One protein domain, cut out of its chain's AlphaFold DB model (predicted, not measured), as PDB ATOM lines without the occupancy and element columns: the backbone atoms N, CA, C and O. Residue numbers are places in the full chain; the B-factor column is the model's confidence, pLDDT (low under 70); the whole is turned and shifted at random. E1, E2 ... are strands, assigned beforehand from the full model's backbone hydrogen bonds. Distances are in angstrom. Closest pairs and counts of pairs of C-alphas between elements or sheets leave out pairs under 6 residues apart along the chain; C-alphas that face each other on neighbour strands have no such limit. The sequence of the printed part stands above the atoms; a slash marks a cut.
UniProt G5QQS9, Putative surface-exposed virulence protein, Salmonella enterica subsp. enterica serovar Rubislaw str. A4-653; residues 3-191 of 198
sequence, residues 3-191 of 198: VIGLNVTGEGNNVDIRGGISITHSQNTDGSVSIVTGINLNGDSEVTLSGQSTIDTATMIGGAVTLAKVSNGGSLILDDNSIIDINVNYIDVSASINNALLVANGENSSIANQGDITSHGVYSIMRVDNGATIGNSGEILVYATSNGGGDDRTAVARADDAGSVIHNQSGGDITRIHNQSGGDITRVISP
ATOM      1  N   VAL A   3      28.550 120.838   0.688       92.94
ATOM      2  CA  VAL A   3      28.081 120.176   1.913       92.94
ATOM      3  C   VAL A   3      29.166 119.218   2.376       92.94
ATOM      4  O   VAL A   3      29.701 118.467   1.566       92.94
ATOM      5  N   ILE A   4      29.481 119.241   3.671       96.75
ATOM      6  CA  ILE A   4      30.444 118.327   4.290       96.75
ATOM      7  C   ILE A   4      29.727 117.567   5.406       96.75
ATOM      8  O   ILE A   4      29.077 118.201   6.237       96.75
ATOM      9  N   GLY A   5      29.834 116.236   5.416       96.75
ATOM     10  CA  GLY A   5      29.306 115.386   6.486       96.75
ATOM     11  C   GLY A   5      30.190 115.439   7.731       96.75
ATOM     12  O   GLY A   5      29.874 116.122   8.704       96.75
ATOM     13  N   LEU A   6      31.327 114.745   7.681       97.88
ATOM     14  CA  LEU A   6      32.378 114.777   8.693       97.88
ATOM     15  C   LEU A   6      33.540 115.655   8.217       97.88
ATOM     16  O   LEU A   6      34.055 115.472   7.116       97.88
ATOM     17  N   ASN A   7      33.986 116.581   9.066       98.25
ATOM     18  CA  ASN A   7      35.144 117.433   8.804       98.25
ATOM     19  C   ASN A   7      36.211 117.227   9.887       98.25
ATOM     20  O   ASN A   7      35.976 117.567  11.046       98.25
ATOM     21  N   VAL A   8      37.372 116.698   9.506       98.31
ATOM     22  CA  VAL A   8      38.527 116.459  10.382       98.31
ATOM     23  C   VAL A   8      39.651 117.394   9.956       98.31
ATOM     24  O   VAL A   8      40.074 117.377   8.801       98.31
ATOM     25  N   THR A   9      40.122 118.239  10.873       97.94
ATOM     26  CA  THR A   9      41.124 119.270  10.570       97.94
ATOM     27  C   THR A   9      42.227 119.323  11.615       97.94
ATOM     28  O   THR A   9      41.951 119.138  12.800       97.94
ATOM     29  N   GLY A  10      43.437 119.695  11.198       96.56
ATOM     30  CA  GLY A  10      44.602 119.779  12.081       96.56
ATOM     31  C   GLY A  10      45.349 118.451  12.177       96.56
ATOM     32  O   GLY A  10      45.211 117.594  11.308       96.56
ATOM     33  N   GLU A  11      46.155 118.298  13.222       97.56
ATOM     34  CA  GLU A  11      47.108 117.191  13.343       97.56
ATOM     35  C   GLU A  11      46.758 116.265  14.515       97.56
ATOM     36  O   GLU A  11      46.242 116.714  15.542       97.56
ATOM     37  N   GLY A  12      47.063 114.976  14.372       97.38
ATOM     38  CA  GLY A  12      46.967 113.979  15.438       97.38
ATOM     39  C   GLY A  12      45.548 113.525  15.789       97.38
ATOM     40  O   GLY A  12      45.354 112.938  16.855       97.38
ATOM     41  N   ASN A  13      44.551 113.780  14.934       98.44
ATOM     42  CA  ASN A  13      43.215 113.221  15.135       98.44
ATOM     43  C   ASN A  13      43.161 111.782  14.618       98.44
ATOM     44  O   ASN A  13      43.736 111.469  13.577       98.44
ATOM     45  N   ASN A  14      42.411 110.935  15.320       98.25
ATOM     46  CA  ASN A  14      42.057 109.599  14.863       98.25
ATOM     47  C   ASN A  14      40.542 109.414  15.004       98.25
ATOM     48  O   ASN A  14      40.000 109.608  16.097       98.25
ATOM     49  N   VAL A  15      39.860 109.080  13.912       98.56
ATOM     50  CA  VAL A  15      38.410 108.849  13.894       98.56
ATOM     51  C   VAL A  15      38.114 107.467  13.333       98.56
ATOM     52  O   VAL A  15      38.595 107.108  12.266       98.56
ATOM     53  N   ASP A  16      37.268 106.719  14.033       98.56
ATOM     54  CA  ASP A  16      36.817 105.385  13.639       98.56
ATOM     55  C   ASP A  16      35.305 105.411  13.365       98.56
ATOM     56  O   ASP A  16      34.506 105.758  14.243       98.56
ATOM     57  N   ILE A  17      34.913 105.075  12.134       98.31
ATOM     58  CA  ILE A  17      33.526 105.036  11.663       98.31
ATOM     59  C   ILE A  17      33.167 103.593  11.314       98.31
ATOM     60  O   ILE A  17      33.313 103.155  10.180       98.31
ATOM     61  N   ARG A  18      32.628 102.858  12.288       97.81
ATOM     62  CA  ARG A  18      32.352 101.415  12.136       97.81
ATOM     63  C   ARG A  18      31.033 101.075  11.442       97.81
ATOM     64  O   ARG A  18      30.795  99.923  11.096       97.81
ATOM     65  N   GLY A  19      30.129 102.048  11.347       96.56
ATOM     66  CA  GLY A  19      28.766 101.855  10.843       96.56
ATOM     67  C   GLY A  19      28.572 102.238   9.379       96.56
ATOM     68  O   GLY A  19      27.441 102.176   8.907       96.56
ATOM     69  N   GLY A  20      29.634 102.663   8.693       97.06
ATOM     70  CA  GLY A  20      29.566 103.255   7.364       97.06
ATOM     71  C   GLY A  20      28.905 104.639   7.318       97.06
ATOM     72  O   GLY A  20      28.593 105.252   8.345       97.06
ATOM     73  N   ILE A  21      28.724 105.156   6.101       96.88
ATOM     74  CA  ILE A  21      28.091 106.450   5.816       96.88
ATOM     75  C   ILE A  21      27.069 106.286   4.691       96.88
ATOM     76  O   ILE A  21      27.387 105.756   3.629       96.88
ATOM     77  N   SER A  22      25.866 106.825   4.884       96.94
ATOM     78  CA  SER A  22      24.852 106.918   3.830       96.94
ATOM     79  C   SER A  22      24.700 108.354   3.335       96.94
ATOM     80  O   SER A  22      24.484 109.273   4.128       96.94
ATOM     81  N   ILE A  23      24.782 108.549   2.020       97.00
ATOM     82  CA  ILE A  23      24.579 109.836   1.351       97.00
ATOM     83  C   ILE A  23      23.468 109.677   0.320       97.00
ATOM     84  O   ILE A  23      23.580 108.883  -0.608       97.00
ATOM     85  N   THR A  24      22.428 110.497   0.443       95.44
ATOM     86  CA  THR A  24      21.418 110.667  -0.604       95.44
ATOM     87  C   THR A  24      21.574 112.051  -1.212       95.44
ATOM     88  O   THR A  24      21.487 113.065  -0.517       95.44
ATOM     89  N   HIS A  25      21.810 112.097  -2.515       92.50
ATOM     90  CA  HIS A  25      22.029 113.321  -3.266       92.50
ATOM     91  C   HIS A  25      21.144 113.341  -4.514       92.50
ATOM     92  O   HIS A  25      20.998 112.344  -5.214       92.50
ATOM     93  N   SER A  26      20.565 114.498  -4.826       88.38
ATOM     94  CA  SER A  26      19.833 114.691  -6.073       88.38
ATOM     95  C   SER A  26      20.172 116.042  -6.662       88.38
ATOM     96  O   SER A  26      19.960 117.077  -6.030       88.38
ATOM     97  N   GLN A  27      20.667 116.025  -7.891       82.56
ATOM     98  CA  GLN A  27      20.917 117.223  -8.663       82.56
ATOM     99  C   GLN A  27      19.671 117.648  -9.444       82.56
ATOM    100  O   GLN A  27      18.943 116.816  -9.985       82.56
ATOM    101  N   ASN A  28      19.439 118.960  -9.521       75.44
ATOM    102  CA  ASN A  28      18.402 119.530 -10.376       75.44
ATOM    103  C   ASN A  28      18.887 119.607 -11.831       75.44
ATOM    104  O   ASN A  28      20.072 119.789 -12.104       75.44
ATOM    105  N   THR A  29      17.954 119.554 -12.779       72.62
ATOM    106  CA  THR A  29      18.246 119.653 -14.220       72.62
ATOM    107  C   THR A  29      18.508 121.086 -14.698       72.62
ATOM    108  O   THR A  29      18.718 121.303 -15.886       72.62
ATOM    109  N   ASP A  30      18.484 122.077 -13.800       73.94
ATOM    110  CA  ASP A  30      18.723 123.492 -14.124       73.94
ATOM    111  C   ASP A  30      20.211 123.837 -14.339       73.94
ATOM    112  O   ASP A  30      20.548 124.975 -14.660       73.94
ATOM    113  N   GLY A  31      21.100 122.849 -14.178       65.00
ATOM    114  CA  GLY A  31      22.545 122.988 -14.353       65.00
ATOM    115  C   GLY A  31      23.295 123.447 -13.099       65.00
ATOM    116  O   GLY A  31      24.525 123.506 -13.121       65.00
ATOM    117  N   SER A  32      22.606 123.733 -11.991       73.75
ATOM    118  CA  SER A  32      23.251 124.080 -10.722       73.75
ATOM    119  C   SER A  32      23.978 122.872 -10.131       73.75
ATOM    120  O   SER A  32      23.413 121.786  -9.988       73.75
ATOM    121  N   VAL A  33      25.242 123.059  -9.741       76.06
ATOM    122  CA  VAL A  33      26.059 122.003  -9.129       76.06
ATOM    123  C   VAL A  33      26.192 122.222  -7.624       76.06
ATOM    124  O   VAL A  33      26.633 123.277  -7.149       76.06
ATOM    125  N   SER A  34      25.840 121.187  -6.864       82.75
ATOM    126  CA  SER A  34      26.162 121.074  -5.445       82.75
ATOM    127  C   SER A  34      27.078 119.881  -5.254       82.75
ATOM    128  O   SER A  34      26.753 118.793  -5.708       82.75
ATOM    129  N   ILE A  35      28.226 120.103  -4.619       88.38
ATOM    130  CA  ILE A  35      29.180 119.035  -4.322       88.38
ATOM    131  C   ILE A  35      28.954 118.605  -2.878       88.38
ATOM    132  O   ILE A  35      28.869 119.450  -1.980       88.38
ATOM    133  N   VAL A  36      28.843 117.298  -2.665       94.44
ATOM    134  CA  VAL A  36      28.731 116.698  -1.336       94.44
ATOM    135  C   VAL A  36      30.019 115.951  -1.038       94.44
ATOM    136  O   VAL A  36      30.415 115.086  -1.811       94.44
ATOM    137  N   THR A  37      30.640 116.256   0.095       97.19
ATOM    138  CA  THR A  37      31.786 115.518   0.624       97.19
ATOM    139  C   THR A  37      31.358 114.789   1.893       97.19
ATOM    140  O   THR A  37      31.015 115.429   2.884       97.19
ATOM    141  N   GLY A  38      31.370 113.456   1.889       97.94
ATOM    142  CA  GLY A  38      31.045 112.650   3.066       97.94
ATOM    143  C   GLY A  38      32.032 112.902   4.200       97.94
ATOM    144  O   GLY A  38      31.640 113.333   5.281       97.94
ATOM    145  N   ILE A  39      33.316 112.706   3.914       98.62
ATOM    146  CA  ILE A  39      34.431 112.871   4.840       98.62
ATOM    147  C   ILE A  39      35.446 113.843   4.227       98.62
ATOM    148  O   ILE A  39      35.968 113.613   3.138       98.62
ATOM    149  N   ASN A  40      35.755 114.927   4.928       98.50
ATOM    150  CA  ASN A  40      36.829 115.847   4.573       98.50
ATOM    151  C   ASN A  40      37.949 115.759   5.621       98.50
ATOM    152  O   ASN A  40      37.741 116.184   6.755       98.50
ATOM    153  N   LEU A  41      39.117 115.234   5.240       98.50
ATOM    154  CA  LEU A  41      40.346 115.229   6.043       98.50
ATOM    155  C   LEU A  41      41.279 116.312   5.519       98.50
ATOM    156  O   LEU A  41      41.695 116.278   4.360       98.50
ATOM    157  N   ASN A  42      41.620 117.264   6.378       98.06
ATOM    158  CA  ASN A  42      42.513 118.360   6.044       98.06
ATOM    159  C   ASN A  42      43.535 118.592   7.167       98.06
ATOM    160  O   ASN A  42      43.283 119.354   8.106       98.06
ATOM    161  N   GLY A  43      44.683 117.934   7.043       97.56
ATOM    162  CA  GLY A  43      45.756 117.915   8.036       97.56
ATOM    163  C   GLY A  43      46.212 116.490   8.339       97.56
ATOM    164  O   GLY A  43      45.537 115.533   7.956       97.56
ATOM    165  N   ASP A  44      47.349 116.366   9.025       98.00
ATOM    166  CA  ASP A  44      47.985 115.096   9.400       98.00
ATOM    167  C   ASP A  44      47.158 114.350  10.459       98.00
ATOM    168  O   ASP A  44      47.382 114.439  11.666       98.00
ATOM    169  N   SER A  45      46.091 113.707  10.005       98.44
ATOM    170  CA  SER A  45      45.114 112.980  10.810       98.44
ATOM    171  C   SER A  45      44.672 111.726  10.070       98.44
ATOM    172  O   SER A  45      44.688 111.680   8.839       98.44
ATOM    173  N   GLU A  46      44.214 110.735  10.823       98.81
ATOM    174  CA  GLU A  46      43.757 109.458  10.290       98.81
ATOM    175  C   GLU A  46      42.251 109.280  10.493       98.81
ATOM    176  O   GLU A  46      41.688 109.625  11.537       98.81
ATOM    177  N   VAL A  47      41.587 108.726   9.483       98.88
ATOM    178  CA  VAL A  47      40.223 108.220   9.604       98.88
ATOM    179  C   VAL A  47      40.187 106.787   9.105       98.88
ATOM    180  O   VAL A  47      40.679 106.497   8.019       98.88
ATOM    181  N   THR A  48      39.570 105.904   9.882       98.88
ATOM    182  CA  THR A  48      39.207 104.554   9.447       98.88
ATOM    183  C   THR A  48      37.701 104.496   9.231       98.88
ATOM    184  O   THR A  48      36.923 104.874  10.109       98.88
ATOM    185  N   LEU A  49      37.289 104.056   8.047       98.81
ATOM    186  CA  LEU A  49      35.910 103.725   7.716       98.81
ATOM    187  C   LEU A  49      35.801 102.202   7.636       98.81
ATOM    188  O   LEU A  49      36.670 101.561   7.050       98.81
ATOM    189  N   SER A  50      34.735 101.667   8.223       98.69
ATOM    190  CA  SER A  50      34.333 100.262   8.162       98.69
ATOM    191  C   SER A  50      32.821 100.166   7.963       98.69
ATOM    192  O   SER A  50      32.080 101.139   8.150       98.69
ATOM    193  N   GLY A  51      32.337  98.959   7.679       98.56
ATOM    194  CA  GLY A  51      30.914  98.681   7.550       98.56
ATOM    195  C   GLY A  51      30.328  99.196   6.236       98.56
ATOM    196  O   GLY A  51      31.035  99.623   5.323       98.56
ATOM    197  N   GLN A  52      29.001  99.134   6.136       98.50
ATOM    198  CA  GLN A  52      28.293  99.436   4.896       98.50
ATOM    199  C   GLN A  52      28.064 100.937   4.721       98.50
ATOM    200  O   GLN A  52      27.321 101.561   5.477       98.50
ATOM    201  N   SER A  53      28.618 101.490   3.651       98.69
ATOM    202  CA  SER A  53      28.318 102.826   3.150       98.69
ATOM    203  C   SER A  53      27.460 102.744   1.891       98.69
ATOM    204  O   SER A  53      27.624 101.838   1.073       98.69
ATOM    205  N   THR A  54      26.545 103.694   1.722       98.25
ATOM    206  CA  THR A  54      25.674 103.773   0.543       98.25
ATOM    207  C   THR A  54      25.652 105.184  -0.022       98.25
ATOM    208  O   THR A  54      25.556 106.167   0.712       98.25
ATOM    209  N   ILE A  55      25.735 105.306  -1.341       97.19
ATOM    210  CA  ILE A  55      25.643 106.581  -2.045       97.19
ATOM    211  C   ILE A  55      24.571 106.457  -3.109       97.19
ATOM    212  O   ILE A  55      24.798 105.889  -4.171       97.19
ATOM    213  N   ASP A  56      23.416 107.048  -2.837       94.88
ATOM    214  CA  ASP A  56      22.330 107.167  -3.799       94.88
ATOM    215  C   ASP A  56      22.385 108.567  -4.400       94.88
ATOM    216  O   ASP A  56      22.132 109.559  -3.711       94.88
ATOM    217  N   THR A  57      22.759 108.676  -5.676       90.69
ATOM    218  CA  THR A  57      22.994 109.978  -6.309       90.69
ATOM    219  C   THR A  57      22.308 110.112  -7.659       90.69
ATOM    220  O   THR A  57      22.504 109.290  -8.551       90.69
ATOM    221  N   ALA A  58      21.538 111.188  -7.840       88.31
ATOM    222  CA  ALA A  58      21.169 111.677  -9.163       88.31
ATOM    223  C   ALA A  58      22.150 112.776  -9.593       88.31
ATOM    224  O   ALA A  58      22.211 113.825  -8.949       88.31
ATOM    225  N   THR A  59      22.957 112.533 -10.628       82.94
ATOM    226  CA  THR A  59      24.113 113.385 -10.966       82.94
ATOM    227  C   THR A  59      24.415 113.416 -12.460       82.94
ATOM    228  O   THR A  59      24.072 112.503 -13.209       82.94
ATOM    229  N   MET A  60      25.085 114.484 -12.888       79.50
ATOM    230  CA  MET A  60      25.735 114.573 -14.196       79.50
ATOM    231  C   MET A  60      27.076 113.814 -14.232       79.50
ATOM    232  O   MET A  60      27.539 113.287 -13.213       79.50
ATOM    233  N   ILE A  61      27.712 113.795 -15.408       72.69
ATOM    234  CA  ILE A  61      29.002 113.139 -15.688       72.69
ATOM    235  C   ILE A  61      30.069 113.524 -14.659       72.69
ATOM    236  O   ILE A  61      30.271 114.701 -14.368       72.69
ATOM    237  N   GLY A  62      30.761 112.506 -14.134       67.56
ATOM    238  CA  GLY A  62      31.874 112.628 -13.189       67.56
ATOM    239  C   GLY A  62      31.502 112.610 -11.701       67.56
ATOM    240  O   GLY A  62      32.377 112.361 -10.880       67.56
ATOM    241  N   GLY A  63      30.218 112.761 -11.356       77.94
ATOM    242  CA  GLY A  63      29.713 112.506 -10.004       77.94
ATOM    243  C   GLY A  63      29.837 113.679  -9.027       77.94
ATOM    244  O   GLY A  63      30.920 114.145  -8.689       77.94
ATOM    245  N   ALA A  64      28.710 114.153  -8.506       87.38
ATOM    246  CA  ALA A  64      28.670 115.274  -7.564       87.38
ATOM    247  C   ALA A  64      29.026 114.904  -6.105       87.38
ATOM    248  O   ALA A  64      29.179 115.794  -5.268       87.38
ATOM    249  N   VAL A  65      29.157 113.611  -5.788       93.50
ATOM    250  CA  VAL A  65      29.425 113.121  -4.426       93.50
ATOM    251  C   VAL A  65      30.847 112.575  -4.313       93.50
ATOM    252  O   VAL A  65      31.253 111.667  -5.035       93.50
ATOM    253  N   THR A  66      31.596 113.085  -3.353       95.94
ATOM    254  CA  THR A  66      32.864 112.523  -2.899       95.94
ATOM    255  C   THR A  66      32.608 111.854  -1.562       95.94
ATOM    256  O   THR A  66      32.204 112.525  -0.615       95.94
ATOM    257  N   LEU A  67      32.827 110.544  -1.451       97.94
ATOM    258  CA  LEU A  67      32.762 109.883  -0.147       97.94
ATOM    259  C   LEU A  67      33.841 110.450   0.761       97.94
ATOM    260  O   LEU A  67      33.543 110.826   1.891       97.94
ATOM    261  N   ALA A  68      35.065 110.568   0.246       98.38
ATOM    262  CA  ALA A  68      36.166 111.101   1.019       98.38
ATOM    263  C   ALA A  68      37.147 111.944   0.210       98.38
ATOM    264  O   ALA A  68      37.590 111.567  -0.877       98.38
ATOM    265  N   LYS A  69      37.506 113.085   0.797       98.25
ATOM    266  CA  LYS A  69      38.562 113.973   0.332       98.25
ATOM    267  C   LYS A  69      39.637 114.066   1.404       98.25
ATOM    268  O   LYS A  69      39.348 114.502   2.516       98.25
ATOM    269  N   VAL A  70      40.860 113.695   1.051       98.75
ATOM    270  CA  VAL A  70      42.018 113.693   1.947       98.75
ATOM    271  C   VAL A  70      43.062 114.667   1.426       98.75
ATOM    272  O   VAL A  70      43.394 114.667   0.238       98.75
ATOM    273  N   SER A  71      43.542 115.559   2.285       98.38
ATOM    274  CA  SER A  71      44.532 116.564   1.909       98.38
ATOM    275  C   SER A  71      45.445 116.945   3.067       98.38
ATOM    276  O   SER A  71      45.100 116.755   4.235       98.38
ATOM    277  N   ASN A  72      46.580 117.558   2.725       96.50
ATOM    278  CA  ASN A  72      47.544 118.129   3.670       96.50
ATOM    279  C   ASN A  72      48.070 117.115   4.705       96.50
ATOM    280  O   ASN A  72      48.143 117.427   5.890       96.50
ATOM    281  N   GLY A  73      48.428 115.911   4.247       96.75
ATOM    282  CA  GLY A  73      49.063 114.868   5.063       96.75
ATOM    283  C   GLY A  73      48.100 113.866   5.701       96.75
ATOM    284  O   GLY A  73      48.545 112.972   6.406       96.75
ATOM    285  N   GLY A  74      46.793 113.995   5.464       98.50
ATOM    286  CA  GLY A  74      45.810 113.074   6.032       98.50
ATOM    287  C   GLY A  74      45.895 111.651   5.470       98.50
ATOM    288  O   GLY A  74      46.364 111.424   4.352       98.50
ATOM    289  N   SER A  75      45.353 110.698   6.223       98.75
ATOM    290  CA  SER A  75      45.249 109.289   5.841       98.75
ATOM    291  C   SER A  75      43.816 108.794   6.013       98.75
ATOM    292  O   SER A  75      43.222 108.940   7.081       98.75
ATOM    293  N   LEU A  76      43.245 108.205   4.964       98.88
ATOM    294  CA  LEU A  76      42.000 107.448   5.062       98.88
ATOM    295  C   LEU A  76      42.272 105.966   4.852       98.88
ATOM    296  O   LEU A  76      42.880 105.573   3.858       98.88
ATOM    297  N   ILE A  77      41.716 105.145   5.729       98.88
ATOM    298  CA  ILE A  77      41.702 103.696   5.597       98.88
ATOM    299  C   ILE A  77      40.248 103.261   5.410       98.88
ATOM    300  O   ILE A  77      39.423 103.461   6.295       98.88
ATOM    301  N   LEU A  78      39.934 102.672   4.259       98.81
ATOM    302  CA  LEU A  78      38.758 101.820   4.100       98.81
ATOM    303  C   LEU A  78      39.231 100.421   4.487       98.81
ATOM    304  O   LEU A  78      40.056  99.840   3.777       98.81
ATOM    305  N   ASP A  79      38.833  99.942   5.660       98.56
ATOM    306  CA  ASP A  79      39.297  98.642   6.146       98.56
ATOM    307  C   ASP A  79      38.661  97.471   5.379       98.56
ATOM    308  O   ASP A  79      37.813  97.656   4.507       98.56
ATOM    309  N   ASP A  80      39.078  96.250   5.706       98.00
ATOM    310  CA  ASP A  80      38.595  95.016   5.074       98.00
ATOM    311  C   ASP A  80      37.109  94.711   5.336       98.00
ATOM    312  O   ASP A  80      36.533  93.843   4.686       98.00
ATOM    313  N   ASN A  81      36.466  95.434   6.256       98.38
ATOM    314  CA  ASN A  81      35.034  95.335   6.533       98.38
ATOM    315  C   ASN A  81      34.234  96.447   5.842       98.38
ATOM    316  O   ASN A  81      33.024  96.558   6.065       98.38
ATOM    317  N   SER A  82      34.889  97.311   5.067       98.69
ATOM    318  CA  SER A  82      34.228  98.366   4.307       98.69
ATOM    319  C   SER A  82      33.518  97.790   3.095       98.69
ATOM    320  O   SER A  82      34.129  97.116   2.273       98.69
ATOM    321  N   ILE A  83      32.240  98.124   2.959       98.69
ATOM    322  CA  ILE A  83      31.456  97.849   1.754       98.69
ATOM    323  C   ILE A  83      30.857  99.178   1.314       98.69
ATOM    324  O   ILE A  83      30.193  99.851   2.101       98.69
ATOM    325  N   ILE A  84      31.126  99.604   0.086       98.69
ATOM    326  CA  ILE A  84      30.666 100.883  -0.455       98.69
ATOM    327  C   ILE A  84      29.843 100.613  -1.705       98.69
ATOM    328  O   ILE A  84      30.384 100.246  -2.745       98.69
ATOM    329  N   ASP A  85      28.542 100.868  -1.616       98.00
ATOM    330  CA  ASP A  85      27.623 100.765  -2.747       98.00
ATOM    331  C   ASP A  85      27.260 102.145  -3.285       98.00
ATOM    332  O   ASP A  85      26.829 103.030  -2.542       98.00
ATOM    333  N   ILE A  86      27.394 102.325  -4.594       95.12
ATOM    334  CA  ILE A  86      27.069 103.567  -5.295       95.12
ATOM    335  C   ILE A  86      25.958 103.270  -6.292       95.12
ATOM    336  O   ILE A  86      26.138 102.468  -7.205       95.12
ATOM    337  N   ASN A  87      24.822 103.941  -6.155       93.00
ATOM    338  CA  ASN A  87      23.695 103.853  -7.071       93.00
ATOM    339  C   ASN A  87      23.561 105.181  -7.813       93.00
ATOM    340  O   ASN A  87      23.204 106.210  -7.228       93.00
ATOM    341  N   VAL A  88      23.869 105.164  -9.109       87.88
ATOM    342  CA  VAL A  88      23.934 106.377  -9.926       87.88
ATOM    343  C   VAL A  88      22.717 106.466 -10.837       87.88
ATOM    344  O   VAL A  88      22.500 105.626 -11.709       87.88
ATOM    345  N   ASN A  89      21.949 107.540 -10.681       87.06
ATOM    346  CA  ASN A  89      20.923 107.951 -11.628       87.06
ATOM    347  C   ASN A  89      21.438 109.130 -12.466       87.06
ATOM    348  O   ASN A  89      21.578 110.250 -11.974       87.06
ATOM    349  N   TYR A  90      21.746 108.888 -13.735       80.19
ATOM    350  CA  TYR A  90      22.292 109.928 -14.597       80.19
ATOM    351  C   TYR A  90      21.231 110.934 -15.034       80.19
ATOM    352  O   TYR A  90      20.204 110.558 -15.597       80.19
ATOM    353  N   ILE A  91      21.518 112.220 -14.829       78.88
ATOM    354  CA  ILE A  91      20.747 113.309 -15.435       78.88
ATOM    355  C   ILE A  91      21.424 113.755 -16.736       78.88
ATOM    356  O   ILE A  91      22.620 114.043 -16.754       78.88
ATOM    357  N   ASP A  92      20.656 113.790 -17.825       74.19
ATOM    358  CA  ASP A  92      21.137 114.191 -19.151       74.19
ATOM    359  C   ASP A  92      21.273 115.718 -19.230       74.19
ATOM    360  O   ASP A  92      20.323 116.454 -19.506       74.19
ATOM    361  N   VAL A  93      22.467 116.196 -18.897       70.38
ATOM    362  CA  VAL A  93      22.854 117.605 -18.951       70.38
ATOM    363  C   VAL A  93      24.246 117.703 -19.567       70.38
ATOM    364  O   VAL A  93      25.116 116.877 -19.305       70.38
ATOM    365  N   SER A  94      24.492 118.742 -20.366       68.94
ATOM    366  CA  SER A  94      25.749 118.919 -21.114       68.94
ATOM    367  C   SER A  94      26.966 119.299 -20.256       68.94
ATOM    368  O   SER A  94      28.049 119.539 -20.790       68.94
ATOM    369  N   ALA A  95      26.799 119.379 -18.935       70.00
ATOM    370  CA  ALA A  95      27.851 119.720 -17.989       70.00
ATOM    371  C   ALA A  95      28.526 118.460 -17.422       70.00
ATOM    372  O   ALA A  95      27.886 117.430 -17.208       70.00
ATOM    373  N   SER A  96      29.826 118.565 -17.143       73.19
ATOM    374  CA  SER A  96      30.612 117.526 -16.479       73.19
ATOM    375  C   SER A  96      31.335 118.090 -15.259       73.19
ATOM    376  O   SER A  96      31.692 119.269 -15.205       73.19
ATOM    377  N   ILE A  97      31.542 117.236 -14.261       76.38
ATOM    378  CA  ILE A  97      32.234 117.569 -13.019       76.38
ATOM    379  C   ILE A  97      33.514 116.742 -12.970       76.38
ATOM    380  O   ILE A  97      33.485 115.524 -13.106       76.38
ATOM    381  N   ASN A  98      34.653 117.392 -12.749       80.44
ATOM    382  CA  ASN A  98      35.892 116.668 -12.491       80.44
ATOM    383  C   ASN A  98      35.979 116.291 -11.007       80.44
ATOM    384  O   ASN A  98      36.539 117.034 -10.197       80.44
ATOM    385  N   ASN A  99      35.383 115.158 -10.654       87.06
ATOM    386  CA  ASN A  99      35.347 114.652  -9.290       87.06
ATOM    387  C   ASN A  99      35.520 113.128  -9.254       87.06
ATOM    388  O   ASN A  99      35.565 112.479 -10.300       87.06
ATOM    389  N   ALA A 100      35.653 112.577  -8.049       92.94
ATOM    390  CA  ALA A 100      35.664 111.145  -7.795       92.94
ATOM    391  C   ALA A 100      35.089 110.823  -6.408       92.94
ATOM    392  O   ALA A 100      34.962 111.704  -5.549       92.94
ATOM    393  N   LEU A 101      34.769 109.546  -6.194       95.94
ATOM    394  CA  LEU A 101      34.379 108.999  -4.897       95.94
ATOM    395  C   LEU A 101      35.475 109.215  -3.844       95.94
ATOM    396  O   LEU A 101      35.186 109.685  -2.743       95.94
ATOM    397  N   LEU A 102      36.715 108.876  -4.199       97.94
ATOM    398  CA  LEU A 102      37.907 108.964  -3.366       97.94
ATOM    399  C   LEU A 102      38.885 109.951  -3.999       97.94
ATOM    400  O   LEU A 102      39.335 109.754  -5.131       97.94
ATOM    401  N   VAL A 103      39.205 111.016  -3.267       97.50
ATOM    402  CA  VAL A 103      40.099 112.082  -3.729       97.50
ATOM    403  C   VAL A 103      41.225 112.277  -2.723       97.50
ATOM    404  O   VAL A 103      40.963 112.657  -1.583       97.50
ATOM    405  N   ALA A 104      42.472 112.088  -3.150       98.38
ATOM    406  CA  ALA A 104      43.653 112.438  -2.361       98.38
ATOM    407  C   ALA A 104      44.422 113.582  -3.039       98.38
ATOM    408  O   ALA A 104      44.637 113.556  -4.251       98.38
ATOM    409  N   ASN A 105      44.824 114.599  -2.276       97.88
ATOM    410  CA  ASN A 105      45.480 115.790  -2.816       97.88
ATOM    411  C   ASN A 105      46.617 116.276  -1.911       97.88
ATOM    412  O   ASN A 105      46.390 116.582  -0.742       97.88
ATOM    413  N   GLY A 106      47.810 116.422  -2.483       97.00
ATOM    414  CA  GLY A 106      48.987 116.916  -1.775       97.00
ATOM    415  C   GLY A 106      49.863 115.791  -1.228       97.00
ATOM    416  O   GLY A 106      49.366 114.739  -0.821       97.00
ATOM    417  N   GLU A 107      51.169 116.038  -1.196       95.00
ATOM    418  CA  GLU A 107      52.172 115.113  -0.667       95.00
ATOM    419  C   GLU A 107      51.796 114.582   0.724       95.00
ATOM    420  O   GLU A 107      51.173 115.275   1.532       95.00
ATOM    421  N   ASN A 108      52.178 113.332   0.992       96.56
ATOM    422  CA  ASN A 108      51.865 112.586   2.219       96.56
ATOM    423  C   ASN A 108      50.367 112.354   2.487       96.56
ATOM    424  O   ASN A 108      50.033 111.698   3.466       96.56
ATOM    425  N   SER A 109      49.464 112.831   1.625       98.62
ATOM    426  CA  SER A 109      48.042 112.499   1.724       98.62
ATOM    427  C   SER A 109      47.785 111.140   1.083       98.62
ATOM    428  O   SER A 109      48.240 110.886  -0.041       98.62
ATOM    429  N   SER A 110      47.046 110.271   1.771       98.69
ATOM    430  CA  SER A 110      46.828 108.905   1.301       98.69
ATOM    431  C   SER A 110      45.423 108.359   1.539       98.69
ATOM    432  O   SER A 110      44.723 108.760   2.468       98.69
ATOM    433  N   ILE A 111      45.010 107.437   0.665       98.88
ATOM    434  CA  ILE A 111      43.837 106.583   0.879       98.88
ATOM    435  C   ILE A 111      44.247 105.132   0.636       98.88
ATOM    436  O   ILE A 111      44.814 104.819  -0.413       98.88
ATOM    437  N   ALA A 112      43.944 104.249   1.581       98.69
ATOM    438  CA  ALA A 112      44.092 102.807   1.443       98.69
ATOM    439  C   ALA A 112      42.706 102.158   1.349       98.69
ATOM    440  O   ALA A 112      41.943 102.205   2.311       98.69
ATOM    441  N   ASN A 113      42.381 101.563   0.199       98.56
ATOM    442  CA  ASN A 113      41.186 100.742   0.031       98.56
ATOM    443  C   ASN A 113      41.508  99.262   0.252       98.56
ATOM    444  O   ASN A 113      42.153  98.649  -0.599       98.56
ATOM    445  N   GLN A 114      41.041  98.695   1.361       98.50
ATOM    446  CA  GLN A 114      41.140  97.263   1.666       98.50
ATOM    447  C   GLN A 114      39.788  96.542   1.570       98.50
ATOM    448  O   GLN A 114      39.771  95.319   1.648       98.50
ATOM    449  N   GLY A 115      38.691  97.285   1.409       98.19
ATOM    450  CA  GLY A 115      37.339  96.747   1.298       98.19
ATOM    451  C   GLY A 115      36.798  96.774  -0.130       98.19
ATOM    452  O   GLY A 115      37.546  96.928  -1.103       98.19
ATOM    453  N   ASP A 116      35.476  96.671  -0.228       98.56
ATOM    454  CA  ASP A 116      34.761  96.485  -1.486       98.56
ATOM    455  C   ASP A 116      34.050  97.770  -1.920       98.56
ATOM    456  O   ASP A 116      33.328  98.406  -1.147       98.56
ATOM    457  N   ILE A 117      34.216  98.146  -3.186       98.44
ATOM    458  CA  ILE A 117      33.527  99.278  -3.810       98.44
ATOM    459  C   ILE A 117      32.749  98.772  -5.018       98.44
ATOM    460  O   ILE A 117      33.345  98.381  -6.019       98.44
ATOM    461  N   THR A 118      31.422  98.866  -4.969       96.38
ATOM    462  CA  THR A 118      30.541  98.524  -6.088       96.38
ATOM    463  C   THR A 118      29.803  99.758  -6.595       96.38
ATOM    464  O   THR A 118      29.092 100.437  -5.857       96.38
ATOM    465  N   SER A 119      29.943 100.050  -7.888       92.69
ATOM    466  CA  SER A 119      29.225 101.133  -8.565       92.69
ATOM    467  C   SER A 119      28.205 100.588  -9.556       92.69
ATOM    468  O   SER A 119      28.568  99.974 -10.559       92.69
ATOM    469  N   HIS A 120      26.929 100.878  -9.317       90.31
ATOM    470  CA  HIS A 120      25.807 100.645 -10.220       90.31
ATOM    471  C   HIS A 120      25.569 101.894 -11.071       90.31
ATOM    472  O   HIS A 120      24.774 102.776 -10.736       90.31
ATOM    473  N   GLY A 121      26.303 101.969 -12.177       83.12
ATOM    474  CA  GLY A 121      26.373 103.122 -13.061       83.12
ATOM    475  C   GLY A 121      27.808 103.614 -13.220       83.12
ATOM    476  O   GLY A 121      28.714 103.266 -12.457       83.12
ATOM    477  N   VAL A 122      28.019 104.423 -14.254       77.69
ATOM    478  CA  VAL A 122      29.310 105.061 -14.508       77.69
ATOM    479  C   VAL A 122      29.608 106.050 -13.363       77.69
ATOM    480  O   VAL A 122      28.758 106.843 -12.974       77.69
ATOM    481  N   TYR A 123      30.797 105.972 -12.769       83.38
ATOM    482  CA  TYR A 123      31.241 106.884 -11.712       83.38
ATOM    483  C   TYR A 123      32.768 106.936 -11.701       83.38
ATOM    484  O   TYR A 123      33.429 105.944 -12.015       83.38
ATOM    485  N   SER A 124      33.350 108.087 -11.378       88.81
ATOM    486  CA  SER A 124      34.796 108.182 -11.148       88.81
ATOM    487  C   SER A 124      35.100 107.698  -9.733       88.81
ATOM    488  O   SER A 124      34.560 108.251  -8.775       88.81
ATOM    489  N   ILE A 125      35.950 106.682  -9.570       93.31
ATOM    490  CA  ILE A 125      36.188 106.079  -8.248       93.31
ATOM    491  C   ILE A 125      37.388 106.719  -7.556       93.31
ATOM    492  O   ILE A 125      37.254 107.207  -6.439       93.31
ATOM    493  N   MET A 126      38.544 106.778  -8.216       95.38
ATOM    494  CA  MET A 126      39.788 107.251  -7.609       95.38
ATOM    495  C   MET A 126      40.390 108.414  -8.382       95.38
ATOM    496  O   MET A 126      40.597 108.333  -9.597       95.38
ATOM    497  N   ARG A 127      40.751 109.465  -7.649       94.81
ATOM    498  CA  ARG A 127      41.537 110.582  -8.158       94.81
ATOM    499  C   ARG A 127      42.649 110.954  -7.183       94.81
ATOM    500  O   ARG A 127      42.397 111.150  -5.996       94.81
ATOM    501  N   VAL A 128      43.859 111.095  -7.711       95.75
ATOM    502  CA  VAL A 128      45.014 111.630  -6.982       95.75
ATOM    503  C   VAL A 128      45.588 112.837  -7.695       95.75
ATOM    504  O   VAL A 128      45.722 112.817  -8.916       95.75
ATOM    505  N   ASP A 129      45.946 113.858  -6.926       95.94
ATOM    506  CA  ASP A 129      46.565 115.089  -7.414       95.94
ATOM    507  C   ASP A 129      47.743 115.504  -6.511       95.94
ATOM    508  O   ASP A 129      47.798 115.152  -5.325       95.94
ATOM    509  N   ASN A 130      48.637 116.347  -7.037       95.69
ATOM    510  CA  ASN A 130      49.696 117.033  -6.284       95.69
ATOM    511  C   ASN A 130      50.583 116.129  -5.394       95.69
ATOM    512  O   ASN A 130      50.885 116.499  -4.259       95.69
ATOM    513  N   GLY A 131      50.992 114.948  -5.864       95.31
ATOM    514  CA  GLY A 131      51.915 114.082  -5.115       95.31
ATOM    515  C   GLY A 131      51.254 113.140  -4.103       95.31
ATOM    516  O   GLY A 131      51.952 112.477  -3.335       95.31
ATOM    517  N   ALA A 132      49.921 113.080  -4.073       98.06
ATOM    518  CA  ALA A 132      49.179 112.169  -3.204       98.06
ATOM    519  C   ALA A 132      49.201 110.717  -3.713       98.06
ATOM    520  O   ALA A 132      49.517 110.443  -4.874       98.06
ATOM    521  N   THR A 133      48.817 109.772  -2.850       98.19
ATOM    522  CA  THR A 133      48.787 108.341  -3.196       98.19
ATOM    523  C   THR A 133      47.456 107.681  -2.847       98.19
ATOM    524  O   THR A 133      46.902 107.912  -1.779       98.19
ATOM    525  N   ILE A 134      46.960 106.800  -3.718       98.56
ATOM    526  CA  ILE A 134      45.887 105.856  -3.376       98.56
ATOM    527  C   ILE A 134      46.382 104.426  -3.598       98.56
ATOM    528  O   ILE A 134      46.912 104.103  -4.660       98.56
ATOM    529  N   GLY A 135      46.218 103.572  -2.592       97.75
ATOM    530  CA  GLY A 135      46.469 102.135  -2.672       97.75
ATOM    531  C   GLY A 135      45.158 101.359  -2.665       97.75
ATOM    532  O   GLY A 135      44.299 101.624  -1.833       97.75
ATOM    533  N   ASN A 136      45.011 100.398  -3.572       97.81
ATOM    534  CA  ASN A 136      43.901  99.455  -3.604       97.81
ATOM    535  C   ASN A 136      44.416  98.037  -3.360       97.81
ATOM    536  O   ASN A 136      45.192  97.533  -4.168       97.81
ATOM    537  N   SER A 137      43.972  97.391  -2.289       97.81
ATOM    538  CA  SER A 137      44.180  95.965  -2.015       97.81
ATOM    539  C   SER A 137      42.870  95.182  -1.852       97.81
ATOM    540  O   SER A 137      42.941  93.974  -1.648       97.81
ATOM    541  N   GLY A 138      41.712  95.847  -1.936       97.31
ATOM    542  CA  GLY A 138      40.378  95.233  -1.995       97.31
ATOM    543  C   GLY A 138      39.781  95.199  -3.411       97.31
ATOM    544  O   GLY A 138      40.505  95.308  -4.409       97.31
ATOM    545  N   GLU A 139      38.459  95.063  -3.516       97.44
ATOM    546  CA  GLU A 139      37.743  94.959  -4.794       97.44
ATOM    547  C   GLU A 139      37.117  96.296  -5.221       97.44
ATOM    548  O   GLU A 139      36.476  96.996  -4.440       97.44
ATOM    549  N   ILE A 140      37.267  96.649  -6.500       96.75
ATOM    550  CA  ILE A 140      36.525  97.742  -7.134       96.75
ATOM    551  C   ILE A 140      35.782  97.188  -8.346       96.75
ATOM    552  O   ILE A 140      36.396  96.865  -9.365       96.75
ATOM    553  N   LEU A 141      34.456  97.158  -8.268       93.81
ATOM    554  CA  LEU A 141      33.566  96.689  -9.321       93.81
ATOM    555  C   LEU A 141      32.694  97.831  -9.851       93.81
ATOM    556  O   LEU A 141      31.872  98.406  -9.143       93.81
ATOM    557  N   VAL A 142      32.837  98.160 -11.135       90.88
ATOM    558  CA  VAL A 142      32.061  99.228 -11.784       90.88
ATOM    559  C   VAL A 142      31.191  98.660 -12.897       90.88
ATOM    560  O   VAL A 142      31.693  98.251 -13.947       90.88
ATOM    561  N   TYR A 143      29.875  98.719 -12.711       87.12
ATOM    562  CA  TYR A 143      28.882  98.458 -13.748       87.12
ATOM    563  C   TYR A 143      28.639  99.729 -14.566       87.12
ATOM    564  O   TYR A 143      27.755 100.536 -14.282       87.12
ATOM    565  N   ALA A 144      29.425  99.901 -15.626       76.50
ATOM    566  CA  ALA A 144      29.301 100.989 -16.591       76.50
ATOM    567  C   ALA A 144      28.168 100.713 -17.600       76.50
ATOM    568  O   ALA A 144      28.401 100.617 -18.809       76.50
ATOM    569  N   THR A 145      26.949 100.522 -17.091       69.06
ATOM    570  CA  THR A 145      25.726 100.343 -17.881       69.06
ATOM    571  C   THR A 145      24.967 101.668 -17.943       69.06
ATOM    572  O   THR A 145      24.393 102.104 -16.948       69.06
ATOM    573  N   SER A 146      24.981 102.335 -19.099       57.12
ATOM    574  CA  SER A 146      24.210 103.560 -19.332       57.12
ATOM    575  C   SER A 146      22.705 103.273 -19.313       57.12
ATOM    576  O   SER A 146      22.210 102.556 -20.182       57.12
ATOM    577  N   ASN A 147      21.962 103.892 -18.396       51.62
ATOM    578  CA  ASN A 147      20.493 103.849 -18.393       51.62
ATOM    579  C   ASN A 147      19.844 104.971 -19.236       51.62
ATOM    580  O   ASN A 147      18.628 105.137 -19.166       51.62
ATOM    581  N   GLY A 148      20.600 105.753 -20.026       51.56
ATOM    582  CA  GLY A 148      20.008 106.952 -20.643       51.56
ATOM    583  C   GLY A 148      20.815 107.761 -21.661       51.56
ATOM    584  O   GLY A 148      20.606 108.963 -21.727       51.56
ATOM    585  N   GLY A 149      21.702 107.164 -22.465       45.56
ATOM    586  CA  GLY A 149      22.286 107.853 -23.636       45.56
ATOM    587  C   GLY A 149      23.232 109.035 -23.354       45.56
ATOM    588  O   GLY A 149      23.566 109.765 -24.285       45.56
ATOM    589  N   GLY A 150      23.660 109.216 -22.101       49.72
ATOM    590  CA  GLY A 150      24.684 110.185 -21.709       49.72
ATOM    591  C   GLY A 150      26.098 109.754 -22.113       49.72
ATOM    592  O   GLY A 150      26.316 108.660 -22.621       49.72
ATOM    593  N   ASP A 151      27.068 110.642 -21.908       53.97
ATOM    594  CA  ASP A 151      28.479 110.370 -22.173       53.97
ATOM    595  C   ASP A 151      29.142 109.636 -20.985       53.97
ATOM    596  O   ASP A 151      29.359 110.190 -19.907       53.97
ATOM    597  N   ASP A 152      29.470 108.365 -21.211       56.09
ATOM    598  CA  ASP A 152      30.001 107.394 -20.245       56.09
ATOM    599  C   ASP A 152      31.525 107.491 -20.013       56.09
ATOM    600  O   ASP A 152      32.141 106.590 -19.418       56.09
ATOM    601  N   ARG A 153      32.180 108.543 -20.519       60.44
ATOM    602  CA  ARG A 153      33.640 108.712 -20.452       60.44
ATOM    603  C   ARG A 153      34.110 109.131 -19.052       60.44
ATOM    604  O   ARG A 153      34.683 110.205 -18.880       60.44
ATOM    605  N   THR A 154      33.929 108.283 -18.040       67.19
ATOM    606  CA  THR A 154      34.632 108.428 -16.753       67.19
ATOM    607  C   THR A 154      35.772 107.420 -16.641       67.19
ATOM    608  O   THR A 154      35.683 106.270 -17.095       67.19
ATOM    609  N   ALA A 155      36.883 107.869 -16.058       75.50
ATOM    610  CA  ALA A 155      37.980 106.995 -15.667       75.50
ATOM    611  C   ALA A 155      37.658 106.387 -14.296       75.50
ATOM    612  O   ALA A 155      37.190 107.099 -13.411       75.50
ATOM    613  N   VAL A 156      37.942 105.095 -14.104       87.19
ATOM    614  CA  VAL A 156      37.841 104.482 -12.766       87.19
ATOM    615  C   VAL A 156      38.932 105.057 -11.865       87.19
ATOM    616  O   VAL A 156      38.657 105.425 -10.728       87.19
ATOM    617  N   ALA A 157      40.145 105.197 -12.405       89.56
ATOM    618  CA  ALA A 157      41.305 105.734 -11.710       89.56
ATOM    619  C   ALA A 157      42.001 106.826 -12.536       89.56
ATOM    620  O   ALA A 157      42.238 106.660 -13.742       89.56
ATOM    621  N   ARG A 158      42.364 107.929 -11.876       90.50
ATOM    622  CA  ARG A 158      43.064 109.062 -12.485       90.50
ATOM    623  C   ARG A 158      44.161 109.595 -11.565       90.50
ATOM    624  O   ARG A 158      43.897 109.903 -10.408       90.50
ATOM    625  N   ALA A 159      45.367 109.729 -12.107       91.00
ATOM    626  CA  ALA A 159      46.486 110.374 -11.435       91.00
ATOM    627  C   ALA A 159      46.915 111.618 -12.213       91.00
ATOM    628  O   ALA A 159      47.331 111.527 -13.372       91.00
ATOM    629  N   ASP A 160      46.766 112.767 -11.569       88.31
ATOM    630  CA  ASP A 160      47.060 114.086 -12.108       88.31
ATOM    631  C   ASP A 160      48.254 114.699 -11.381       88.31
ATOM    632  O   ASP A 160      48.461 114.454 -10.199       88.31
ATOM    633  N   ASP A 161      49.024 115.527 -12.082       92.06
ATOM    634  CA  ASP A 161      50.215 116.206 -11.564       92.06
ATOM    635  C   ASP A 161      51.393 115.290 -11.190       92.06
ATOM    636  O   ASP A 161      51.310 114.061 -11.109       92.06
ATOM    637  N   ALA A 162      52.560 115.913 -11.035       91.00
ATOM    638  CA  ALA A 162      53.794 115.202 -10.747       91.00
ATOM    639  C   ALA A 162      53.738 114.521  -9.372       91.00
ATOM    640  O   ALA A 162      53.299 115.111  -8.388       91.00
ATOM    641  N   GLY A 163      54.233 113.284  -9.308       91.31
ATOM    642  CA  GLY A 163      54.344 112.520  -8.065       91.31
ATOM    643  C   GLY A 163      53.056 111.840  -7.601       91.31
ATOM    644  O   GLY A 163      53.112 111.096  -6.630       91.31
ATOM    645  N   SER A 164      51.919 112.057  -8.264       95.31
ATOM    646  CA  SER A 164      50.661 111.418  -7.874       95.31
ATOM    647  C   SER A 164      50.607 109.969  -8.352       95.31
ATOM    648  O   SER A 164      50.899 109.680  -9.516       95.31
ATOM    649  N   VAL A 165      50.234 109.043  -7.465       94.62
ATOM    650  CA  VAL A 165      50.313 107.601  -7.749       94.62
ATOM    651  C   VAL A 165      49.059 106.853  -7.308       94.62
ATOM    652  O   VAL A 165      48.528 107.069  -6.222       94.62
ATOM    653  N   ILE A 166      48.603 105.923  -8.150       95.56
ATOM    654  CA  ILE A 166      47.590 104.926  -7.793       95.56
ATOM    655  C   ILE A 166      48.220 103.542  -7.923       95.56
ATOM    656  O   ILE A 166      48.695 103.172  -8.998       95.56
ATOM    657  N   HIS A 167      48.210 102.775  -6.838       94.44
ATOM    658  CA  HIS A 167      48.691 101.399  -6.807       94.44
ATOM    659  C   HIS A 167      47.516 100.434  -6.704       94.44
ATOM    660  O   HIS A 167      46.817 100.442  -5.698       94.44
ATOM    661  N   ASN A 168      47.348  99.546  -7.687       93.62
ATOM    662  CA  ASN A 168      46.623  98.301  -7.445       93.62
ATOM    663  C   ASN A 168      47.614  97.290  -6.853       93.62
ATOM    664  O   ASN A 168      48.530  96.832  -7.538       93.62
ATOM    665  N   GLN A 169      47.504  97.063  -5.551       91.88
ATOM    666  CA  GLN A 169      48.421  96.277  -4.735       91.88
ATOM    667  C   GLN A 169      48.053  94.786  -4.778       91.88
ATOM    668  O   GLN A 169      47.053  94.381  -5.365       91.88
ATOM    669  N   SER A 170      48.889  93.940  -4.170       90.31
ATOM    670  CA  SER A 170      48.621  92.500  -4.087       90.31
ATOM    671  C   SER A 170      47.271  92.235  -3.418       90.31
ATOM    672  O   SER A 170      47.031  92.731  -2.324       90.31
ATOM    673  N   GLY A 171      46.432  91.414  -4.052       85.56
ATOM    674  CA  GLY A 171      45.075  91.111  -3.581       85.56
ATOM    675  C   GLY A 171      44.001  92.071  -4.096       85.56
ATOM    676  O   GLY A 171      42.839  91.692  -4.092       85.56
ATOM    677  N   GLY A 172      44.386  93.247  -4.608       92.25
ATOM    678  CA  GLY A 172      43.444  94.213  -5.157       92.25
ATOM    679  C   GLY A 172      42.995  93.875  -6.576       92.25
ATOM    680  O   GLY A 172      43.817  93.518  -7.428       92.25
ATOM    681  N   ASP A 173      41.705  94.053  -6.854       94.88
ATOM    682  CA  ASP A 173      41.136  93.932  -8.198       94.88
ATOM    683  C   ASP A 173      40.352  95.185  -8.594       94.88
ATOM    684  O   ASP A 173      39.713  95.834  -7.769       94.88
ATOM    685  N   ILE A 174      40.418  95.528  -9.881       92.69
ATOM    686  CA  ILE A 174      39.625  96.607 -10.467       92.69
ATOM    687  C   ILE A 174      38.961  96.064 -11.725       92.69
ATOM    688  O   ILE A 174      39.576  95.986 -12.794       92.69
ATOM    689  N   THR A 175      37.676  95.760 -11.606       90.38
ATOM    690  CA  THR A 175      36.859  95.229 -12.686       90.38
ATOM    691  C   THR A 175      35.847  96.278 -13.148       90.38
ATOM    692  O   THR A 175      35.053  96.815 -12.379       90.38
ATOM    693  N   ARG A 176      35.841  96.568 -14.454       85.62
ATOM    694  CA  ARG A 176      34.814  97.399 -15.101       85.62
ATOM    695  C   ARG A 176      34.021  96.544 -16.077       85.62
ATOM    696  O   ARG A 176      34.567  96.071 -17.071       85.62
ATOM    697  N   ILE A 177      32.725  96.404 -15.827       83.19
ATOM    698  CA  ILE A 177      31.790  95.719 -16.718       83.19
ATOM    699  C   ILE A 177      31.080  96.773 -17.558       83.19
ATOM    700  O   ILE A 177      30.461  97.696 -17.034       83.19
ATOM    701  N   HIS A 178      31.169  96.633 -18.876       74.75
ATOM    702  CA  HIS A 178      30.527  97.518 -19.836       74.75
ATOM    703  C   HIS A 178      29.642  96.704 -20.778       74.75
ATOM    704  O   HIS A 178      30.032  95.617 -21.199       74.75
ATOM    705  N   ASN A 179      28.460  97.223 -21.108       65.06
ATOM    706  CA  ASN A 179      27.498  96.533 -21.972       65.06
ATOM    707  C   ASN A 179      26.956  97.429 -23.105       65.06
ATOM    708  O   ASN A 179      25.816  97.251 -23.529       65.06
ATOM    709  N   GLN A 180      27.728  98.409 -23.601       56.25
ATOM    710  CA  GLN A 180      27.317  99.128 -24.814       56.25
ATOM    711  C   GLN A 180      27.729  98.363 -26.072       56.25
ATOM    712  O   GLN A 180      28.890  98.005 -26.279       56.25
ATOM    713  N   SER A 181      26.760  98.164 -26.963       44.72
ATOM    714  CA  SER A 181      26.996  97.744 -28.337       44.72
ATOM    715  C   SER A 181      27.366  98.969 -29.184       44.72
ATOM    716  O   SER A 181      26.494  99.589 -29.788       44.72
ATOM    717  N   GLY A 182      28.653  99.317 -29.218       46.44
ATOM    718  CA  GLY A 182      29.204 100.351 -30.104       46.44
ATOM    719  C   GLY A 182      29.450 101.702 -29.427       46.44
ATOM    720  O   GLY A 182      28.619 102.598 -29.503       46.44
ATOM    721  N   GLY A 183      30.629 101.851 -28.822       42.16
ATOM    722  CA  GLY A 183      31.157 103.086 -28.238       42.16
ATOM    723  C   GLY A 183      32.614 102.878 -27.811       42.16
ATOM    724  O   GLY A 183      32.994 101.758 -27.472       42.16
ATOM    725  N   ASP A 184      33.446 103.919 -27.914       45.44
ATOM    726  CA  ASP A 184      34.896 103.867 -27.666       45.44
ATOM    727  C   ASP A 184      35.253 103.289 -26.284       45.44
ATOM    728  O   ASP A 184      34.674 103.647 -25.255       45.44
ATOM    729  N   ILE A 185      36.274 102.426 -26.259       43.81
ATOM    730  CA  ILE A 185      36.808 101.805 -25.043       43.81
ATOM    731  C   ILE A 185      37.377 102.903 -24.132       43.81
ATOM    732  O   ILE A 185      38.501 103.374 -24.317       43.81
ATOM    733  N   THR A 186      36.615 103.304 -23.116       51.16
ATOM    734  CA  THR A 186      37.111 104.199 -22.064       51.16
ATOM    735  C   THR A 186      38.056 103.417 -21.144       51.16
ATOM    736  O   THR A 186      37.734 102.324 -20.681       51.16
ATOM    737  N   ARG A 187      39.255 103.961 -20.897       54.81
ATOM    738  CA  ARG A 187      40.332 103.293 -20.149       54.81
ATOM    739  C   ARG A 187      39.984 103.085 -18.665       54.81
ATOM    740  O   ARG A 187      39.407 103.962 -18.027       54.81
ATOM    741  N   VAL A 188      40.423 101.952 -18.104       59.22
ATOM    742  CA  VAL A 188      40.395 101.671 -16.650       59.22
ATOM    743  C   VAL A 188      41.279 102.668 -15.885       59.22
ATOM    744  O   VAL A 188      40.900 103.141 -14.816       59.22
ATOM    745  N   ILE A 189      42.409 103.064 -16.481       57.53
ATOM    746  CA  ILE A 189      43.330 104.077 -15.954       57.53
ATOM    747  C   ILE A 189      43.604 105.105 -17.054       57.53
ATOM    748  O   ILE A 189      44.084 104.746 -18.135       57.53
ATOM    749  N   SER A 190      43.325 106.381 -16.792       49.78
ATOM    750  CA  SER A 190      43.610 107.471 -17.735       49.78
ATOM    751  C   SER A 190      44.799 108.306 -17.248       49.78
ATOM    752  O   SER A 190      44.682 108.928 -16.192       49.78
ATOM    753  N   PRO A 191      45.924 108.367 -17.991       38.12
ATOM    754  CA  PRO A 191      46.939 109.382 -17.750       38.12
ATOM    755  C   PRO A 191      46.392 110.758 -18.147       38.12
ATOM    756  O   PRO A 191      45.642 110.879 -19.123       38.12
TER     757      PRO A 191
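AT A GLANCE: This is residues 3 to 191 of the 198 residues of the protein "Putative surface-exposed virulence protein" of Salmonella enterica subsp. enterica serovar Rubislaw str. A4-653 (UniProt G5QQS9). The chain is wound in stacked turns, a three-sided solenoid of parallel strands, from E1, E2 and E3 at one end of the stack to E16 and E17 at the other. E1, E4, E6, E8, E11, E14 and E17 make one wall; the other ten strands make a branched sheet that turns a corner within E5 and E7. The printed part has 189 residues, with seventeen named strands, E1 to E17 in order along the chain, and no named helix: all strand. The seven-strand wall has the order E1, E4, E6, E8, E11, E14, E17, and both sheets are parallel. The whole is compact, with a radius of gyration of the C-alphas of 15.5 A and spans of 49 by 35 by 31 A.

IN THESE COORDINATES: E1, residues 3 to 9, begins at C-alpha 3 (28.081, 120.176, 1.913). E2 is residues 14 to 17, E3 22 to 26 and E4 35 to 42, 16.9 A long. E5, residues 46 to 59, is 29.2 A long. E6 is residues 65 to 71. E7, residues 75 to 90, is the longest at 30.7 A; its C-alpha 75 is at (45.249, 109.289, 5.841). E8 is residues 102 to 105, E9 110 to 113, E10 116 to 120, E11 126 to 129, E12 133 to 136, E13 139 to 144, E14 157 to 159, E15 165 to 168 and E16 173 to 178. E17, residues 189 to 191, ends at C-alpha 191 (46.939, 109.382, -17.750).

HOW THE PARTS SIT: E1 and E4 are parallel at 3 degrees, with N 6 and O 38 2.8 A apart, within hydrogen-bond range. E4 bends by 83 degrees at residue 38. E5 bends by 92 degrees at residue 51, and E2 and E3 lie on one side of it, E7 on the other side; N 53 and O 83 are 2.8 A apart. E7 bends by 102 degrees at residue 80, with E9 and E10 on its side away from E5. E9 runs on into E10 at 82 degrees, and E12 into E13 at 91 degrees. E15 and E16 are edge strands beside E12 and E13. The two sheets form a sandwich, two sheets face to face, their facing parts 8.8 A centre to centre and their strands at 38 degrees.

THE WHOLE: The C-alphas of Gly 12 and Ser 181 are the farthest apart, 50.8 A. The printed part has no cut. The links E7 to E8 and E13 to E14 are long. Mean pLDDT of the printed part is 87.4; residues under 70 include 145 to 154 and 179 to 191.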